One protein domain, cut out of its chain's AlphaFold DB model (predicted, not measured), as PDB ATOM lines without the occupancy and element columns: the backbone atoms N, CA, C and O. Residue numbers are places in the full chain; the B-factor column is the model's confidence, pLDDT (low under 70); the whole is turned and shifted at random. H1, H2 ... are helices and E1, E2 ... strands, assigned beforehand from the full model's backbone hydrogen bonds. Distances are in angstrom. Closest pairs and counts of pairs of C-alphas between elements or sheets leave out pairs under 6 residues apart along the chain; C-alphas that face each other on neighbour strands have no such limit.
ATOM      1  N   TRP A   9      10.161  21.421  11.901       96.12
ATOM      2  CA  TRP A   9       9.202  20.505  11.285       96.12
ATOM      3  C   TRP A   9       8.225  21.244  10.370       96.12
ATOM      4  O   TRP A   9       8.101  22.472  10.412       96.12
ATOM      5  N   VAL A  10       7.532  20.477   9.529       96.69
ATOM      6  CA  VAL A  10       6.474  20.963   8.641       96.69
ATOM      7  C   VAL A  10       5.159  20.312   9.042       96.69
ATOM      8  O   VAL A  10       5.120  19.113   9.315       96.69
ATOM      9  N   HIS A  11       4.094  21.103   9.090       95.94
ATOM     10  CA  HIS A  11       2.730  20.626   9.250       95.94
ATOM     11  C   HIS A  11       1.918  21.034   8.025       95.94
ATOM     12  O   HIS A  11       1.821  22.224   7.728       95.94
ATOM     13  N   PHE A  12       1.341  20.047   7.346       97.19
ATOM     14  CA  PHE A  12       0.387  20.274   6.272       97.19
ATOM     15  C   PHE A  12      -1.012  20.413   6.875       97.19
ATOM     16  O   PHE A  12      -1.531  19.458   7.456       97.19
ATOM     17  N   ALA A  13      -1.593  21.604   6.760       96.62
ATOM     18  CA  ALA A  13      -2.987  21.863   7.084       96.62
ATOM     19  C   ALA A  13      -3.837  21.589   5.836       96.62
ATOM     20  O   ALA A  13      -3.528  22.105   4.766       96.62
ATOM     21  N   GLU A  14      -4.861  20.739   5.950       96.81
ATOM     22  CA  GLU A  14      -5.668  20.280   4.804       96.81
ATOM     23  C   GLU A  14      -6.764  21.277   4.377       96.81
ATOM     24  O   GLU A  14      -7.405  21.087   3.341       96.81
ATOM     25  N   ASP A  15      -7.006  22.326   5.164       95.56
ATOM     26  CA  ASP A  15      -8.000  23.361   4.888       95.56
ATOM     27  C   ASP A  15      -7.573  24.306   3.749       95.56
ATOM     28  O   ASP A  15      -6.418  24.342   3.330       95.56
ATOM     29  N   ASP A  16      -8.551  25.021   3.178       91.31
ATOM     30  CA  ASP A  16      -8.372  26.060   2.147       91.31
ATOM     31  C   ASP A  16      -7.485  25.690   0.935       91.31
ATOM     32  O   ASP A  16      -6.931  26.551   0.251       91.31
ATOM     33  N   GLY A  17      -7.410  24.399   0.599       92.00
ATOM     34  CA  GLY A  17      -6.629  23.897  -0.537       92.00
ATOM     35  C   GLY A  17      -5.227  23.399  -0.181       92.00
ATOM     36  O   GLY A  17      -4.471  23.059  -1.092       92.00
ATOM     37  N   GLY A  18      -4.903  23.288   1.107       94.88
ATOM     38  CA  GLY A  18      -3.667  22.688   1.584       94.88
ATOM     39  C   GLY A  18      -2.547  23.706   1.793       94.88
ATOM     40  O   GLY A  18      -2.088  24.349   0.843       94.88
ATOM     41  N   HIS A  19      -2.040  23.812   3.021       96.81
ATOM     42  CA  HIS A  19      -0.963  24.737   3.372       96.81
ATOM     43  C   HIS A  19       0.118  24.102   4.249       96.81
ATOM     44  O   HIS A  19      -0.153  23.572   5.323       96.81
ATOM     45  N   ASP A  20       1.374  24.238   3.820       97.12
ATOM     46  CA  ASP A  20       2.538  23.851   4.615       97.12
ATOM     47  C   ASP A  20       2.965  24.977   5.560       97.12
ATOM     48  O   ASP A  20       3.493  26.015   5.140       97.12
ATOM     49  N   PHE A  21       2.836  24.728   6.859       95.44
ATOM     50  CA  PHE A  21       3.388  25.574   7.909       95.44
ATOM     51  C   PHE A  21       4.710  25.005   8.413       95.44
ATOM     52  O   PHE A  21       4.810  23.832   8.770       95.44
ATOM     53  N   ARG A  22       5.742  25.851   8.460       95.50
ATOM     54  CA  ARG A  22       7.085  25.478   8.918       95.50
ATOM     55  C   ARG A  22       7.346  26.062  10.294       95.50
ATOM     56  O   ARG A  22       7.215  27.268  10.489       95.50
ATOM     57  N   PHE A  23       7.759  25.205  11.214       95.50
ATOM     58  CA  PHE A  23       7.983  25.539  12.612       95.50
ATOM     59  C   PHE A  23       9.405  25.194  13.032       95.50
ATOM     60  O   PHE A  23      10.075  24.372  12.408       95.50
ATOM     61  N   PHE A  24       9.851  25.834  14.104       94.00
ATOM     62  CA  PHE A  24      11.146  25.613  14.729       94.00
ATOM     63  C   PHE A  24      11.067  25.976  16.211       94.00
ATOM     64  O   PHE A  24      10.189  26.737  16.631       94.00
ATOM     65  N   TRP A  25      12.005  25.459  16.999       92.31
ATOM     66  CA  TRP A  25      12.164  25.864  18.393       92.31
ATOM     67  C   TRP A  25      12.997  27.140  18.493       92.31
ATOM     68  O   TRP A  25      14.057  27.253  17.883       92.31
ATOM     69  N   HIS A  26      12.549  28.095  19.307       92.50
ATOM     70  CA  HIS A  26      13.325  29.287  19.631       92.50
ATOM     71  C   HIS A  26      13.600  29.337  21.137       92.50
ATOM     72  O   HIS A  26      12.642  29.280  21.916       92.50
ATOM     73  N   PRO A  27      14.867  29.455  21.582       91.62
ATOM     74  CA  PRO A  27      15.167  29.550  23.004       91.62
ATOM     75  C   PRO A  27      14.503  30.786  23.609       91.62
ATOM     76  O   PRO A  27      14.666  31.900  23.109       91.62
ATOM     77  N   LEU A  28      13.776  30.607  24.716       91.88
ATOM     78  CA  LEU A  28      12.975  31.683  25.302       91.88
ATOM     79  C   LEU A  28      13.816  32.922  25.638       91.88
ATOM     80  O   LEU A  28      13.342  34.034  25.442       91.88
ATOM     81  N   MET A  29      15.061  32.746  26.086       92.12
ATOM     82  CA  MET A  29      15.946  33.841  26.509       92.12
ATOM     83  C   MET A  29      16.837  34.406  25.388       92.12
ATOM     84  O   MET A  29      17.548  35.379  25.621       92.12
ATOM     85  N   SER A  30      16.816  33.828  24.183       93.81
ATOM     86  CA  SER A  30      17.587  34.336  23.037       93.81
ATOM     87  C   SER A  30      16.843  35.456  22.325       93.81
ATOM     88  O   SER A  30      15.624  35.411  22.219       93.81
ATOM     89  N   GLU A  31      17.539  36.466  21.815       94.06
ATOM     90  CA  GLU A  31      16.870  37.576  21.130       94.06
ATOM     91  C   GLU A  31      16.320  37.143  19.756       94.06
ATOM     92  O   GLU A  31      17.074  36.558  18.969       94.06
ATOM     93  N   PRO A  32      15.032  37.396  19.439       94.81
ATOM     94  CA  PRO A  32      14.505  37.129  18.107       94.81
ATOM     95  C   PRO A  32      15.150  38.055  17.071       94.81
ATOM     96  O   PRO A  32      15.502  39.196  17.355       94.81
ATOM     97  N   SER A  33      15.258  37.594  15.823       94.00
ATOM     98  CA  SER A  33      15.815  38.437  14.757       94.00
ATOM     99  C   SER A  33      14.903  39.622  14.417       94.00
ATOM    100  O   SER A  33      13.673  39.535  14.518       94.00
ATOM    101  N   ASP A  34      15.479  40.688  13.858       94.19
ATOM    102  CA  ASP A  34      14.714  41.872  13.450       94.19
ATOM    103  C   ASP A  34      13.674  41.625  12.360       94.19
ATOM    104  O   ASP A  34      12.722  42.392  12.241       94.19
ATOM    105  N   ARG A  35      13.812  40.523  11.615       96.12
ATOM    106  CA  ARG A  35      12.894  40.130  10.536       96.12
ATOM    107  C   ARG A  35      11.548  39.616  11.042       96.12
ATOM    108  O   ARG A  35      10.637  39.424  10.243       96.12
ATOM    109  N   TRP A  36      11.432  39.324  12.335       96.06
ATOM    110  CA  TRP A  36      10.202  38.789  12.901       96.06
ATOM    111  C   TRP A  36       9.147  39.883  13.023       96.06
ATOM    112  O   TRP A  36       9.448  41.020  13.389       96.06
ATOM    113  N   HIS A  37       7.893  39.513  12.770       96.94
ATOM    114  CA  HIS A  37       6.759  40.396  13.009       96.94
ATOM    115  C   HIS A  37       6.676  40.772  14.498       96.94
ATOM    116  O   HIS A  37       6.948  39.927  15.358       96.94
ATOM    117  N   HIS A  38       6.265  42.010  14.812       96.81
ATOM    118  CA  HIS A  38       6.263  42.527  16.191       96.81
ATOM    119  C   HIS A  38       5.504  41.622  17.167       96.81
ATOM    120  O   HIS A  38       5.940  41.434  18.293       96.81
ATOM    121  N   ILE A  39       4.439  40.966  16.698       97.62
ATOM    122  CA  ILE A  39       3.529  40.197  17.552       97.62
ATOM    123  C   ILE A  39       4.242  39.026  18.233       97.62
ATOM    124  O   ILE A  39       3.961  38.708  19.384       97.62
ATOM    125  N   PHE A  40       5.222  38.421  17.554       95.56
ATOM    126  CA  PHE A  40       6.024  37.341  18.125       95.56
ATOM    127  C   PHE A  40       7.072  37.866  19.110       95.56
ATOM    128  O   PHE A  40       7.355  37.202  20.106       95.56
ATOM    129  N   LYS A  41       7.626  39.062  18.871       96.12
ATOM    130  CA  LYS A  41       8.559  39.712  19.805       96.12
ATOM    131  C   LYS A  41       7.845  40.111  21.103       96.12
ATOM    132  O   LYS A  41       8.362  39.860  22.193       96.12
ATOM    133  N   ASP A  42       6.634  40.648  20.985       96.31
ATOM    134  CA  ASP A  42       5.793  41.020  22.125       96.31
ATOM    135  C   ASP A  42       5.381  39.784  22.932       96.31
ATOM    136  O   ASP A  42       5.509  39.770  24.157       96.31
ATOM    137  N   ALA A  43       4.976  38.704  22.254       96.19
ATOM    138  CA  ALA A  43       4.645  37.436  22.902       96.19
ATOM    139  C   ALA A  43       5.836  36.850  23.683       96.19
ATOM    140  O   ALA A  43       5.675  36.441  24.833       96.19
ATOM    141  N   LEU A  44       7.043  36.852  23.104       95.88
ATOM    142  CA  LEU A  44       8.256  36.416  23.808       95.88
ATOM    143  C   LEU A  44       8.548  37.290  25.034       95.88
ATOM    144  O   LEU A  44       8.884  36.761  26.095       95.88
ATOM    145  N   SER A  45       8.390  38.610  24.913       94.75
ATOM    146  CA  SER A  45       8.591  39.551  26.021       94.75
ATOM    147  C   SER A  45       7.614  39.287  27.169       94.75
ATOM    148  O   SER A  45       8.026  39.220  28.328       94.75
ATOM    149  N   PHE A  46       6.340  39.055  26.848       96.38
ATOM    150  CA  PHE A  46       5.320  38.680  27.824       96.38
ATOM    151  C   PHE A  46       5.660  37.366  28.544       96.38
ATOM    152  O   PHE A  46       5.599  37.299  29.774       96.38
ATOM    153  N   LEU A  47       6.062  36.331  27.797       95.81
ATOM    154  CA  LEU A  47       6.408  35.026  28.369       95.81
ATOM    155  C   LEU A  47       7.616  35.111  29.310       95.81
ATOM    156  O   LEU A  47       7.584  34.526  30.389       95.81
ATOM    157  N   ARG A  48       8.653  35.873  28.940       94.62
ATOM    158  CA  ARG A  48       9.828  36.113  29.799       94.62
ATOM    159  C   ARG A  48       9.447  36.781  31.113       94.62
ATOM    160  O   ARG A  48       9.917  36.359  32.160       94.62
ATOM    161  N   ALA A  49       8.594  37.803  31.056       94.69
ATOM    162  CA  ALA A  49       8.146  38.516  32.248       94.69
ATOM    163  C   ALA A  49       7.252  37.657  33.158       94.69
ATOM    164  O   ALA A  49       7.264  37.839  34.367       94.69
ATOM    165  N   SER A  50       6.485  36.726  32.583       94.31
ATOM    166  CA  SER A  50       5.530  35.894  33.332       94.31
ATOM    167  C   SER A  50       6.159  34.666  33.997       94.31
ATOM    168  O   SER A  50       5.528  34.048  34.851       94.31
ATOM    169  N   LEU A  51       7.362  34.273  33.569       87.50
ATOM    170  CA  LEU A  51       8.087  33.098  34.067       87.50
ATOM    171  C   LEU A  51       9.294  33.461  34.952       87.50
ATOM    172  O   LEU A  51      10.002  32.556  35.395       87.50
ATOM    173  N   ALA A  52       9.537  34.757  35.166       65.25
ATOM    174  CA  ALA A  52      10.534  35.287  36.095       65.25
ATOM    175  C   ALA A  52       9.968  35.364  37.521       65.25
ATOM    176  O   ALA A  52      10.748  35.098  38.462       65.25
TER     177      ALA A  52
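AT A GLANCE: This is residues 9 to 52 of the 52 residues of the protein "NUDIX hydrolase" of Pseudomonas syringae pv. atrofaciens (UniProt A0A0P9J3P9). What shape does the printed part have? A two-stranded hairpin, E1 and E2, makes one end of an elongated, loosely built model, and a single helix, H1, makes the other end, with the long winding link of residues 25 to 37 between them. What are its parts and its size? The printed part has 44 residues, with E1, E2 and H1 in that order along the chain, a sheet of order E1 - E2, antiparallel, and a mixed class of helices and strands. It is only just loose, close to extended, with a radius of gyration of the C-alphas of 13.8 A and spans of 41 by 21 by 16 A.

HOW THE PARTS SIT: How do the strands pair? E1, residues 9 to 13, and E2, residues 19 to 24, are antiparallel neighbours and form a hairpin, with 153 degrees between their directions. C-alphas 12 and 20 face each other at 4.5 A. N 11 and O 21, at 2.8 A, and N 23 and O 9, at 2.9 A, are within hydrogen-bond range. Where is the helix? H1, residues 38 to 50, is apart from E1. Every O i to N i+4 pair inside H1 is within hydrogen-bond range.

IN THESE COORDINATES: Where does E1 begin? Its C-alpha 9 is at (9.202, 20.505, 11.285). How long are the elements? From first to last C-alpha, E1 is 13.0 A, E2 is 16.6 A and H1 is 18.4 A. Where does H1 end? Its C-alpha 50 is at (5.530, 35.894, 33.332).

THE WHOLE: How far does it reach? The C-alphas of Gly 17 and Ala 52, the two farthest apart, are 42.0 A apart. Which links are long? E2 to H1 is a long link of 13 residues, while E1 to E2 is a tight link of 5 residues. Residues 34 to 39, of which 38 and 39 belong to H1, stand free. Is there a cut or low confidence? The printed part has no cut; its mean pLDDT is 94.2, and residue 52, the chain's last, is under 70.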